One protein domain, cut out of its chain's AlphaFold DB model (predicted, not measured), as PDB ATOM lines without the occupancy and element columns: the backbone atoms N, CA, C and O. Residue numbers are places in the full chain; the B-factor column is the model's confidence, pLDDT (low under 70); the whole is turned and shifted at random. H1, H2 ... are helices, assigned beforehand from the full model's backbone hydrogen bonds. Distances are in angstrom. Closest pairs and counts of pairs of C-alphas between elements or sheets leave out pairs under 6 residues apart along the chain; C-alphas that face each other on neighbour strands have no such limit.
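What this domain is: This is residues 87 to 179 of the 181 residues of an uncharacterized protein of Aegilops tauschii subsp. strangulata (UniProt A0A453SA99). One long helix, H4, makes the long axis of the model, and H1 stands beside it nearly at right angles. At one end of H4 the chain folds back through H5 to H6; toward the other end residues 122 to 133, of which 126 to 129 belong to H3, stick out. The printed part has 93 residues with six named helices, H1 to H6 in order, and no named strand: all helix. It is loose, with a radius of gyration of the C-alphas of 15.4 A, and elongated, spanning 49 by 27 by 21 A.

How they stand to each other: H4, residues 132 to 159, is the hub. With residues 154 to 158 alone it touches H5, residues 164 to 170, at a steep tilt of 64 degrees, opposite ways; the closest C-alphas, of His 157 and Ala 167, are 5.3 A apart. H4 only just touches H6, residues 174 to 177, with 3 pairs of C-alphas within 8 A, the closest Leu 146 and Tyr 176 at 5.7 A. It only just touches H2, residues 110 to 114, also with 3 pairs, the closest Leu 113 and Arg 144 at 7.0 A. H1, residues 87 to 101, is close but not clearly touching H4, about perpendicular at 83 degrees; the C-alphas of Tyr 92 and Ala 151 are closest, 6.9 A. H3, residues 126 to 129, is apart from H5. In H1, H4 and H5 every O i to N i+4 pair is within hydrogen-bond range; in H2 0 of 1 is, with 2 of 2 O i to N i+3 pairs, and H3 and H6 are too short for an i+4 pair.

Where its parts are: H4 measures 40.6 A, from C-alpha 132 at (30.416, -9.218, -30.394) to C-alpha 159 at (19.415, 4.943, -66.773). H1 measures 21.3 A from C-alpha 87 at (17.636, -13.082, -52.988), H5 10.0 A, H2 7.8 A, H6 5.6 A and H3 5.2 A.

The domain as a whole: The farthest C-alphas, of Val 127 and Gly 161, are 50.0 A apart. The printed part has no cut; the link from H2 to H3 is long. Residues 172 to 179 have pLDDT under 70.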
ATOM      1  N   VAL A  87      17.337 -13.843 -54.210       91.94
ATOM      2  CA  VAL A  87      17.636 -13.082 -52.988       91.94
ATOM      3  C   VAL A  87      17.859 -11.603 -53.318       91.94
ATOM      4  O   VAL A  87      17.215 -10.754 -52.702       91.94
ATOM      5  N   SER A  88      18.667 -11.273 -54.334       89.75
ATOM      6  CA  SER A  88      18.905  -9.876 -54.745       89.75
ATOM      7  C   SER A  88      17.610  -9.181 -55.117       89.75
ATOM      8  O   SER A  88      17.351  -8.067 -54.671       89.75
ATOM      9  N   LYS A  89      16.768  -9.846 -55.918       90.69
ATOM     10  CA  LYS A  89      15.461  -9.317 -56.328       90.69
ATOM     11  C   LYS A  89      14.583  -9.007 -55.116       90.69
ATOM     12  O   LYS A  89      13.928  -7.964 -55.092       90.69
ATOM     13  N   ALA A  90      14.579  -9.884 -54.113       91.19
ATOM     14  CA  ALA A  90      13.808  -9.684 -52.892       91.19
ATOM     15  C   ALA A  90      14.334  -8.504 -52.056       91.19
ATOM     16  O   ALA A  90      13.535  -7.638 -51.689       91.19
ATOM     17  N   LEU A  91      15.648  -8.431 -51.814       90.69
ATOM     18  CA  LEU A  91      16.259  -7.332 -51.053       90.69
ATOM     19  C   LEU A  91      16.101  -5.989 -51.774       90.69
ATOM     20  O   LEU A  91      15.736  -4.994 -51.150       90.69
ATOM     21  N   TYR A  92      16.292  -5.957 -53.096       90.31
ATOM     22  CA  TYR A  92      16.111  -4.749 -53.901       90.31
ATOM     23  C   TYR A  92      14.687  -4.205 -53.813       90.31
ATOM     24  O   TYR A  92      14.471  -3.005 -53.641       90.31
ATOM     25  N   ALA A  93      13.698  -5.096 -53.931       90.19
ATOM     26  CA  ALA A  93      12.295  -4.719 -53.873       90.19
ATOM     27  C   ALA A  93      11.924  -4.133 -52.502       90.19
ATOM     28  O   ALA A  93      11.208  -3.127 -52.446       90.19
ATOM     29  N   GLU A  94      12.431  -4.724 -51.416       89.88
ATOM     30  CA  GLU A  94      12.230  -4.218 -50.054       89.88
ATOM     31  C   GLU A  94      12.913  -2.855 -49.862       89.88
ATOM     32  O   GLU A  94      12.281  -1.904 -49.393       89.88
ATOM     33  N   PHE A  95      14.164  -2.720 -50.313       89.12
ATOM     34  CA  PHE A  95      14.922  -1.470 -50.258       89.12
ATOM     35  C   PHE A  95      14.207  -0.331 -50.992       89.12
ATOM     36  O   PHE A  95      13.936   0.717 -50.401       89.12
ATOM     37  N   LEU A  96      13.806  -0.541 -52.249       89.06
ATOM     38  CA  LEU A  96      13.100   0.476 -53.029       89.06
ATOM     39  C   LEU A  96      11.736   0.842 -52.442       89.06
ATOM     40  O   LEU A  96      11.355   2.015 -52.449       89.06
ATOM     41  N   THR A  97      10.974  -0.145 -51.967       88.94
ATOM     42  CA  THR A  97       9.644   0.098 -51.391       88.94
ATOM     43  C   THR A  97       9.750   0.975 -50.151       88.94
ATOM     44  O   THR A  97       8.963   1.911 -49.990       88.94
ATOM     45  N   THR A  98      10.745   0.702 -49.314       88.00
ATOM     46  CA  THR A  98      11.013   1.429 -48.075       88.00
ATOM     47  C   THR A  98      11.485   2.854 -48.359       88.00
ATOM     48  O   THR A  98      10.897   3.796 -47.826       88.00
ATOM     49  N   GLN A  99      12.431   3.030 -49.291       84.56
ATOM     50  CA  GLN A  99      12.920   4.347 -49.722       84.56
ATOM     51  C   GLN A  99      11.802   5.217 -50.315       84.56
ATOM     52  O   GLN A  99      11.614   6.365 -49.914       84.56
ATOM     53  N   ARG A 100      10.994   4.668 -51.234       84.88
ATOM     54  CA  ARG A 100       9.914   5.419 -51.903       84.88
ATOM     55  C   ARG A 100       8.776   5.787 -50.961       84.88
ATOM     56  O   ARG A 100       8.239   6.885 -51.050       84.88
ATOM     57  N   LYS A 101       8.375   4.864 -50.082       86.62
ATOM     58  CA  LYS A 101       7.241   5.070 -49.168       86.62
ATOM     59  C   LYS A 101       7.648   5.746 -47.855       86.62
ATOM     60  O   LYS A 101       6.769   5.951 -47.021       86.62
ATOM     61  N   LYS A 102       8.942   6.047 -47.656       82.81
ATOM     62  CA  LYS A 102       9.522   6.515 -46.382       82.81
ATOM     63  C   LYS A 102       9.050   5.673 -45.189       82.81
ATOM     64  O   LYS A 102       8.727   6.194 -44.126       82.81
ATOM     65  N   LYS A 103       8.922   4.363 -45.408       86.38
ATOM     66  CA  LYS A 103       8.525   3.404 -44.371       86.38
ATOM     67  C   LYS A 103       9.771   2.878 -43.666       86.38
ATOM     68  O   LYS A 103      10.884   3.146 -44.095       86.38
ATOM     69  N   SER A 104       9.570   2.137 -42.587       88.31
ATOM     70  CA  SER A 104      10.632   1.373 -41.931       88.31
ATOM     71  C   SER A 104      10.726  -0.028 -42.540       88.31
ATOM     72  O   SER A 104       9.692  -0.602 -42.894       88.31
ATOM     73  N   PHE A 105      11.935  -0.584 -42.608       88.50
ATOM     74  CA  PHE A 105      12.191  -1.992 -42.920       88.50
ATOM     75  C   PHE A 105      11.543  -2.891 -41.863       88.50
ATOM     76  O   PHE A 105      11.647  -2.600 -40.669       88.50
ATOM     77  N   LYS A 106      10.862  -3.962 -42.282       83.75
ATOM     78  CA  LYS A 106      10.135  -4.873 -41.370       83.75
ATOM     79  C   LYS A 106      10.441  -6.359 -41.587       83.75
ATOM     80  O   LYS A 106       9.751  -7.199 -41.017       83.75
ATOM     81  N   GLY A 107      11.394  -6.679 -42.454       81.94
ATOM     82  CA  GLY A 107      11.726  -8.057 -42.774       81.94
ATOM     83  C   GLY A 107      13.106  -8.195 -43.399       81.94
ATOM     84  O   GLY A 107      13.772  -7.210 -43.716       81.94
ATOM     85  N   LEU A 108      13.483  -9.455 -43.632       86.19
ATOM     86  CA  LEU A 108      14.722  -9.860 -44.305       86.19
ATOM     87  C   LEU A 108      16.012  -9.453 -43.572       86.19
ATOM     88  O   LEU A 108      17.068  -9.446 -44.191       86.19
ATOM     89  N   GLY A 109      15.956  -9.132 -42.273       84.44
ATOM     90  CA  GLY A 109      17.148  -8.761 -41.494       84.44
ATOM     91  C   GLY A 109      17.569  -7.307 -41.711       84.44
ATOM     92  O   GLY A 109      18.505  -6.814 -41.079       84.44
ATOM     93  N   LEU A 110      16.842  -6.590 -42.571       89.06
ATOM     94  CA  LEU A 110      17.090  -5.199 -42.914       89.06
ATOM     95  C   LEU A 110      16.574  -4.236 -41.837       89.06
ATOM     96  O   LEU A 110      16.735  -3.028 -41.961       89.06
ATOM     97  N   GLU A 111      15.964  -4.721 -40.755       89.81
ATOM     98  CA  GLU A 111      15.424  -3.886 -39.681       89.81
ATOM     99  C   GLU A 111      16.507  -3.027 -39.018       89.81
ATOM    100  O   GLU A 111      16.220  -1.919 -38.556       89.81
ATOM    101  N   HIS A 112      17.759  -3.496 -39.027       89.44
ATOM    102  CA  HIS A 112      18.900  -2.747 -38.514       89.44
ATOM    103  C   HIS A 112      19.137  -1.437 -39.292       89.44
ATOM    104  O   HIS A 112      19.676  -0.497 -38.710       89.44
ATOM    105  N   LEU A 113      18.696  -1.330 -40.560       90.62
ATOM    106  CA  LEU A 113      18.798  -0.115 -41.384       90.62
ATOM    107  C   LEU A 113      17.948   1.046 -40.860       90.62
ATOM    108  O   LEU A 113      18.279   2.198 -41.138       90.62
ATOM    109  N   ASN A 114      16.889   0.756 -40.095       91.81
ATOM    110  CA  ASN A 114      16.016   1.771 -39.495       91.81
ATOM    111  C   ASN A 114      16.710   2.576 -38.391       91.81
ATOM    112  O   ASN A 114      16.293   3.691 -38.085       91.81
ATOM    113  N   GLY A 115      17.721   1.982 -37.754       89.56
ATOM    114  CA  GLY A 115      18.503   2.621 -36.706       89.56
ATOM    115  C   GLY A 115      19.592   3.544 -37.260       89.56
ATOM    116  O   GLY A 115      19.833   3.575 -38.474       89.56
ATOM    117  N   PRO A 116      20.296   4.270 -36.374       91.38
ATOM    118  CA  PRO A 116      21.454   5.060 -36.768       91.38
ATOM    119  C   PRO A 116      22.527   4.175 -37.414       91.38
ATOM    120  O   PRO A 116      22.666   2.994 -37.089       91.38
ATOM    121  N   CYS A 117      23.295   4.761 -38.333       91.50
ATOM    122  CA  CYS A 117      24.460   4.096 -38.903       91.50
ATOM    123  C   CYS A 117      25.488   3.840 -37.781       91.50
ATOM    124  O   CYS A 117      25.819   4.796 -37.071       91.50
ATOM    125  N   PRO A 118      25.976   2.601 -37.580       92.50
ATOM    126  CA  PRO A 118      27.016   2.350 -36.590       92.50
ATOM    127  C   PRO A 118      28.268   3.182 -36.893       92.50
ATOM    128  O   PRO A 118      28.601   3.413 -38.051       92.50
ATOM    129  N   VAL A 119      28.973   3.648 -35.866       92.06
ATOM    130  CA  VAL A 119      30.183   4.462 -36.042       92.06
ATOM    131  C   VAL A 119      31.388   3.651 -35.601       92.06
ATOM    132  O   VAL A 119      31.405   3.112 -34.494       92.06
ATOM    133  N   ILE A 120      32.401   3.571 -36.464       92.31
ATOM    134  CA  ILE A 120      33.673   2.932 -36.126       92.31
ATOM    135  C   ILE A 120      34.423   3.865 -35.163       92.31
ATOM    136  O   ILE A 120      34.681   5.016 -35.523       92.31
ATOM    137  N   PRO A 121      34.774   3.411 -33.946       90.75
ATOM    138  CA  PRO A 121      35.538   4.224 -33.010       90.75
ATOM    139  C   PRO A 121      36.899   4.615 -33.591       90.75
ATOM    140  O   PRO A 121      37.565   3.799 -34.224       90.75
ATOM    141  N   HIS A 122      37.355   5.834 -33.304       90.25
ATOM    142  CA  HIS A 122      38.671   6.308 -33.747       90.25
ATOM    143  C   HIS A 122      39.843   5.522 -33.134       90.25
ATOM    144  O   HIS A 122      40.908   5.441 -33.740       90.25
ATOM    145  N   SER A 123      39.662   4.939 -31.944       93.31
ATOM    146  CA  SER A 123      40.666   4.104 -31.277       93.31
ATOM    147  C   SER A 123      40.189   2.654 -31.211       93.31
ATOM    148  O   SER A 123      39.190   2.345 -30.558       93.31
ATOM    149  N   LEU A 124      40.911   1.759 -31.890       93.38
ATOM    150  CA  LEU A 124      40.611   0.331 -31.942       93.38
ATOM    151  C   LEU A 124      41.496  -0.424 -30.946       93.38
ATOM    152  O   LEU A 124      42.658  -0.717 -31.215       93.38
ATOM    153  N   THR A 125      40.938  -0.752 -29.782       95.00
ATOM    154  CA  THR A 125      41.612  -1.597 -28.787       95.00
ATOM    155  C   THR A 125      41.269  -3.071 -28.995       95.00
ATOM    156  O   THR A 125      40.227  -3.416 -29.558       95.00
ATOM    157  N   SER A 126      42.111  -3.979 -28.487       94.75
ATOM    158  CA  SER A 126      41.853  -5.425 -28.592       94.75
ATOM    159  C   SER A 126      40.522  -5.847 -27.951       94.75
ATOM    160  O   SER A 126      39.877  -6.777 -28.432       94.75
ATOM    161  N   VAL A 127      40.085  -5.147 -26.898       94.44
ATOM    162  CA  VAL A 127      38.792  -5.384 -26.236       94.44
ATOM    163  C   VAL A 127      37.628  -5.034 -27.165       94.44
ATOM    164  O   VAL A 127      36.675  -5.803 -27.264       94.44
ATOM    165  N   ILE A 128      37.726  -3.916 -27.891       93.00
ATOM    166  CA  ILE A 128      36.702  -3.490 -28.854       93.00
ATOM    167  C   ILE A 128      36.614  -4.491 -30.011       93.00
ATOM    168  O   ILE A 128      35.525  -4.962 -30.318       93.00
ATOM    169  N   LEU A 129      37.749  -4.887 -30.598       92.50
ATOM    170  CA  LEU A 129      37.782  -5.810 -31.743       92.50
ATOM    171  C   LEU A 129      37.176  -7.191 -31.438       92.50
ATOM    172  O   LEU A 129      36.603  -7.832 -32.320       92.50
ATOM    173  N   ARG A 130      37.292  -7.659 -30.191       93.31
ATOM    174  CA  ARG A 130      36.721  -8.942 -29.741       93.31
ATOM    175  C   ARG A 130      35.277  -8.827 -29.253       93.31
ATOM    176  O   ARG A 130      34.663  -9.848 -28.952       93.31
ATOM    177  N   SER A 131      34.734  -7.614 -29.152       94.81
ATOM    178  CA  SER A 131      33.350  -7.404 -28.739       94.81
ATOM    179  C   SER A 131      32.397  -7.874 -29.833       94.81
ATOM    180  O   SER A 131      32.460  -7.400 -30.969       94.81
ATOM    181  N   SER A 132      31.463  -8.759 -29.477       93.56
ATOM    182  CA  SER A 132      30.416  -9.218 -30.394       93.56
ATOM    183  C   SER A 132      29.586  -8.055 -30.931       93.56
ATOM    184  O   SER A 132      29.240  -8.043 -32.107       93.56
ATOM    185  N   LYS A 133      29.327  -7.034 -30.102       92.31
ATOM    186  CA  LYS A 133      28.620  -5.826 -30.530       92.31
ATOM    187  C   LYS A 133      29.365  -5.114 -31.658       92.31
ATOM    188  O   LYS A 133      28.750  -4.790 -32.663       92.31
ATOM    189  N   PHE A 134      30.670  -4.897 -31.504       93.62
ATOM    190  CA  PHE A 134      31.471  -4.216 -32.521       93.62
ATOM    191  C   PHE A 134      31.540  -5.025 -33.825       93.62
ATOM    192  O   PHE A 134      31.395  -4.465 -34.907       93.62
ATOM    193  N   GLN A 135      31.696  -6.347 -33.726       92.00
ATOM    194  CA  GLN A 135      31.688  -7.234 -34.893       92.00
ATOM    195  C   GLN A 135      30.339  -7.186 -35.626       92.00
ATOM    196  O   GLN A 135      30.315  -7.048 -36.844       92.00
ATOM    197  N   MET A 136      29.217  -7.217 -34.896       91.06
ATOM    198  CA  MET A 136      27.881  -7.075 -35.486       91.06
ATOM    199  C   MET A 136      27.650  -5.692 -36.101       91.06
ATOM    200  O   MET A 136      27.077  -5.601 -37.184       91.06
ATOM    201  N   ASP A 137      28.120  -4.628 -35.447       93.06
ATOM    202  CA  ASP A 137      28.052  -3.261 -35.972       93.06
ATOM    203  C   ASP A 137      28.819  -3.154 -37.308       93.06
ATOM    204  O   ASP A 137      28.341  -2.512 -38.244       93.06
ATOM    205  N   LEU A 138      29.962  -3.842 -37.441       92.81
ATOM    206  CA  LEU A 138      30.733  -3.912 -38.686       92.81
ATOM    207  C   LEU A 138      29.994  -4.674 -39.798       92.81
ATOM    208  O   LEU A 138      29.987  -4.213 -40.940       92.81
ATOM    209  N   PHE A 139      29.344  -5.799 -39.484       91.25
ATOM    210  CA  PHE A 139      28.502  -6.513 -40.453       91.25
ATOM    211  C   PHE A 139      27.325  -5.650 -40.922       91.25
ATOM    212  O   PHE A 139      27.093  -5.542 -42.123       91.25
ATOM    213  N   CYS A 140      26.656  -4.948 -40.002       91.38
ATOM    214  CA  CYS A 140      25.586  -4.006 -40.339       91.38
ATOM    215  C   CYS A 140      26.093  -2.865 -41.239       91.38
ATOM    216  O   CYS A 140      25.420  -2.467 -42.186       91.38
ATOM    217  N   LEU A 141      27.282  -2.320 -40.961       92.81
ATOM    218  CA  LEU A 141      27.904  -1.291 -41.799       92.81
ATOM    219  C   LEU A 141      28.185  -1.791 -43.213       92.81
ATOM    220  O   LEU A 141      27.859  -1.109 -44.184       92.81
ATOM    221  N   ARG A 142      28.755  -2.991 -43.320       91.38
ATOM    222  CA  ARG A 142      29.028  -3.634 -44.602       91.38
ATOM    223  C   ARG A 142      27.739  -3.887 -45.382       91.38
ATOM    224  O   ARG A 142      27.686  -3.572 -46.563       91.38
ATOM    225  N   GLU A 143      26.701  -4.411 -44.736       90.31
ATOM    226  CA  GLU A 143      25.411  -4.677 -45.379       90.31
ATOM    227  C   GLU A 143      24.764  -3.390 -45.911       90.31
ATOM    228  O   GLU A 143      24.295  -3.357 -47.051       90.31
ATOM    229  N   ARG A 144      24.801  -2.303 -45.128       91.25
ATOM    230  CA  ARG A 144      24.328  -0.975 -45.552       91.25
ATOM    231  C   ARG A 144      25.040  -0.486 -46.810       91.25
ATOM    232  O   ARG A 144      24.382  -0.010 -47.735       91.25
ATOM    233  N   ASP A 145      26.366  -0.576 -46.818       90.88
ATOM    234  CA  ASP A 145      27.207  -0.116 -47.921       90.88
ATOM    235  C   ASP A 145      26.972  -0.947 -49.191       90.88
ATOM    236  O   ASP A 145      26.652  -0.401 -50.246       90.88
ATOM    237  N   LEU A 146      26.993  -2.277 -49.066       90.75
ATOM    238  CA  LEU A 146      26.753  -3.204 -50.170       90.75
ATOM    239  C   LEU A 146      25.355  -3.035 -50.778       90.75
ATOM    240  O   LEU A 146      25.223  -2.984 -51.999       90.75
ATOM    241  N   LEU A 147      24.311  -2.901 -49.954       89.69
ATOM    242  CA  LEU A 147      22.945  -2.707 -50.448       89.69
ATOM    243  C   LEU A 147      22.779  -1.359 -51.162       89.69
ATOM    244  O   LEU A 147      22.071  -1.276 -52.170       89.69
ATOM    245  N   LYS A 148      23.443  -0.308 -50.663       90.25
ATOM    246  CA  LYS A 148      23.454   1.012 -51.298       90.25
ATOM    247  C   LYS A 148      24.161   0.966 -52.654       90.25
ATOM    248  O   LYS A 148      23.560   1.380 -53.643       90.25
ATOM    249  N   GLN A 149      25.379   0.425 -52.710       91.31
ATOM    250  CA  GLN A 149      26.144   0.279 -53.953       91.31
ATOM    251  C   GLN A 149      25.379  -0.551 -54.985       91.31
ATOM    252  O   GLN A 149      25.250  -0.146 -56.139       91.31
ATOM    253  N   PHE A 150      24.784  -1.662 -54.549       90.75
ATOM    254  CA  PHE A 150      23.939  -2.496 -55.391       90.75
ATOM    255  C   PHE A 150      22.754  -1.707 -55.973       90.75
ATOM    256  O   PHE A 150      22.496  -1.764 -57.175       90.75
ATOM    257  N   ALA A 151      22.043  -0.927 -55.152       91.06
ATOM    258  CA  ALA A 151      20.919  -0.126 -55.628       91.06
ATOM    259  C   ALA A 151      21.346   0.979 -56.612       91.06
ATOM    260  O   ALA A 151      20.654   1.218 -57.604       91.06
ATOM    261  N   GLU A 152      22.481   1.632 -56.359       92.31
ATOM    262  CA  GLU A 152      23.065   2.643 -57.247       92.31
ATOM    263  C   GLU A 152      23.498   2.033 -58.587       92.31
ATOM    264  O   GLU A 152      23.238   2.604 -59.646       92.31
ATOM    265  N   GLU A 153      24.101   0.848 -58.571       92.81
ATOM    266  CA  GLU A 153      24.512   0.128 -59.774       92.81
ATOM    267  C   GLU A 153      23.321  -0.320 -60.629       92.81
ATOM    268  O   GLU A 153      23.308  -0.084 -61.840       92.81
ATOM    269  N   VAL A 154      22.267  -0.859 -60.009       92.50
ATOM    270  CA  VAL A 154      21.023  -1.171 -60.730       92.50
ATOM    271  C   VAL A 154      20.414   0.102 -61.330       92.50
ATOM    272  O   VAL A 154      19.965   0.087 -62.475       92.50
ATOM    273  N   ALA A 155      20.423   1.222 -60.599       92.62
ATOM    274  CA  ALA A 155      19.924   2.500 -61.105       92.62
ATOM    275  C   ALA A 155      20.733   3.019 -62.309       92.62
ATOM    276  O   ALA A 155      20.135   3.537 -63.253       92.62
ATOM    277  N   ARG A 156      22.062   2.830 -62.322       94.38
ATOM    278  CA  ARG A 156      22.917   3.173 -63.474       94.38
ATOM    279  C   ARG A 156      22.519   2.398 -64.728       94.38
ATOM    280  O   ARG A 156      22.347   3.010 -65.776       94.38
ATOM    281  N   HIS A 157      22.322   1.084 -64.626       94.12
ATOM    282  CA  HIS A 157      21.898   0.273 -65.773       94.12
ATOM    283  C   HIS A 157      20.498   0.651 -66.270       94.12
ATOM    284  O   HIS A 157      20.281   0.773 -67.473       94.12
ATOM    285  N   LEU A 158      19.561   0.927 -65.359       93.69
ATOM    286  CA  LEU A 158      18.233   1.422 -65.733       93.69
ATOM    287  C   LEU A 158      18.307   2.761 -66.489       93.69
ATOM    288  O   LEU A 158      17.575   2.958 -67.456       93.69
ATOM    289  N   ALA A 159      19.201   3.669 -66.084       95.31
ATOM    290  CA  ALA A 159      19.415   4.943 -66.773       95.31
ATOM    291  C   ALA A 159      20.040   4.779 -68.172       95.31
ATOM    292  O   ALA A 159      19.859   5.643 -69.024       95.31
ATOM    293  N   GLN A 160      20.735   3.666 -68.425       95.44
ATOM    294  CA  GLN A 160      21.279   3.300 -69.740       95.44
ATOM    295  C   GLN A 160      20.231   2.667 -70.674       95.44
ATOM    296  O   GLN A 160      20.553   2.335 -71.811       95.44
ATOM    297  N   GLY A 161      18.981   2.511 -70.221       93.56
ATOM    298  CA  GLY A 161      17.893   1.930 -71.011       93.56
ATOM    299  C   GLY A 161      17.760   0.412 -70.888       93.56
ATOM    300  O   GLY A 161      16.940  -0.180 -71.586       93.56
ATOM    301  N   GLU A 162      18.521  -0.228 -69.994       94.56
ATOM    302  CA  GLU A 162      18.372  -1.658 -69.722       94.56
ATOM    303  C   GLU A 162      17.023  -1.956 -69.059       94.56
ATOM    304  O   GLU A 162      16.526  -1.197 -68.217       94.56
ATOM    305  N   SER A 163      16.436  -3.110 -69.387       92.62
ATOM    306  CA  SER A 163      15.250  -3.588 -68.671       92.62
ATOM    307  C   SER A 163      15.590  -3.873 -67.207       92.62
ATOM    308  O   SER A 163      16.735  -4.164 -66.858       92.62
ATOM    309  N   ARG A 164      14.593  -3.836 -66.318       87.25
ATOM    310  CA  ARG A 164      14.813  -4.098 -64.886       87.25
ATOM    311  C   ARG A 164      15.415  -5.478 -64.645       87.25
ATOM    312  O   ARG A 164      16.310  -5.627 -63.816       87.25
ATOM    313  N   GLU A 165      14.917  -6.479 -65.354       85.25
ATOM    314  CA  GLU A 165      15.371  -7.859 -65.260       85.25
ATOM    315  C   GLU A 165      16.820  -7.979 -65.724       85.25
ATOM    316  O   GLU A 165      17.613  -8.655 -65.069       85.25
ATOM    317  N   ARG A 166      17.178  -7.292 -66.816       86.69
ATOM    318  CA  ARG A 166      18.542  -7.289 -67.343       86.69
ATOM    319  C   ARG A 166      19.496  -6.537 -66.425       86.69
ATOM    320  O   ARG A 166      20.527  -7.099 -66.076       86.69
ATOM    321  N   ALA A 167      19.116  -5.353 -65.952       89.88
ATOM    322  CA  ALA A 167      19.882  -4.577 -64.983       89.88
ATOM    323  C   ALA A 167      20.211  -5.412 -63.735       89.88
ATOM    324  O   ALA A 167      21.370  -5.507 -63.354       89.88
ATOM    325  N   LEU A 168      19.225  -6.103 -63.152       85.56
ATOM    326  CA  LEU A 168      19.434  -6.967 -61.981       85.56
ATOM    327  C   LEU A 168      20.317  -8.192 -62.254       85.56
ATOM    328  O   LEU A 168      20.921  -8.706 -61.319       85.56
ATOM    329  N   MET A 169      20.382  -8.676 -63.497       82.88
ATOM    330  CA  MET A 169      21.286  -9.767 -63.884       82.88
ATOM    331  C   MET A 169      22.710  -9.288 -64.175       82.88
ATOM    332  O   MET A 169      23.646 -10.063 -64.010       82.88
ATOM    333  N   LEU A 170      22.875  -8.043 -64.632       83.38
ATOM    334  CA  LEU A 170      24.185  -7.452 -64.915       83.38
ATOM    335  C   LEU A 170      24.956  -7.127 -63.631       83.38
ATOM    336  O   LEU A 170      26.184  -7.175 -63.628       83.38
ATOM    337  N   VAL A 171      24.247  -6.854 -62.534       82.81
ATOM    338  CA  VAL A 171      24.874  -6.635 -61.229       82.81
ATOM    339  C   VAL A 171      25.224  -7.972 -60.585       82.81
ATOM    340  O   VAL A 171      24.348  -8.757 -60.220       82.81
ATOM    341  N   ASN A 172      26.520  -8.237 -60.419       67.25
ATOM    342  CA  ASN A 172      26.995  -9.499 -59.863       67.25
ATOM    343  C   ASN A 172      26.777  -9.563 -58.343       67.25
ATOM    344  O   ASN A 172      27.627  -9.179 -57.541       67.25
ATOM    345  N   PHE A 173      25.615 -10.074 -57.942       62.56
ATOM    346  CA  PHE A 173      25.213 -10.174 -56.542       62.56
ATOM    347  C   PHE A 173      26.048 -11.153 -55.703       62.56
ATOM    348  O   PHE A 173      26.037 -11.069 -54.474       62.56
ATOM    349  N   THR A 174      26.826 -12.036 -56.335       56.19
ATOM    350  CA  THR A 174      27.740 -12.944 -55.630       56.19
ATOM    351  C   THR A 174      28.757 -12.172 -54.790       56.19
ATOM    352  O   THR A 174      29.081 -12.622 -53.698       56.19
ATOM    353  N   PHE A 175      29.174 -10.977 -55.229       51.41
ATOM    354  CA  PHE A 175      30.070 -10.088 -54.475       51.41
ATOM    355  C   PHE A 175      29.392  -9.437 -53.256       51.41
ATOM    356  O   PHE A 175      30.027  -9.191 -52.230       51.41
ATOM    357  N   TYR A 176      28.086  -9.181 -53.353       52.31
ATOM    358  CA  TYR A 176      27.322  -8.438 -52.352       52.31
ATOM    359  C   TYR A 176      26.723  -9.339 -51.257       52.31
ATOM    360  O   TYR A 176      26.440  -8.857 -50.165       52.31
ATOM    361  N   CYS A 177      26.548 -10.642 -51.512       48.34
ATOM    362  CA  CYS A 177      25.846 -11.544 -50.590       48.34
ATOM    363  C   CYS A 177      26.739 -12.488 -49.773       48.34
ATOM    364  O   CYS A 177      26.284 -13.004 -48.756       48.34
ATOM    365  N   THR A 178      28.009 -12.695 -50.144       47.75
ATOM    366  CA  THR A 178      28.868 -13.705 -49.484       47.75
ATOM    367  C   THR A 178      29.191 -13.412 -48.012       47.75
ATOM    368  O   THR A 178      29.754 -14.274 -47.350       47.75
ATOM    369  N   PHE A 179      28.868 -12.225 -47.484       39.16
ATOM    370  CA  PHE A 179      29.289 -11.808 -46.136       39.16
ATOM    371  C   PHE A 179      28.220 -11.071 -45.307       39.16
ATOM    372  O   PHE A 179      28.554 -10.551 -44.244       39.16
TER     373      PHE A 179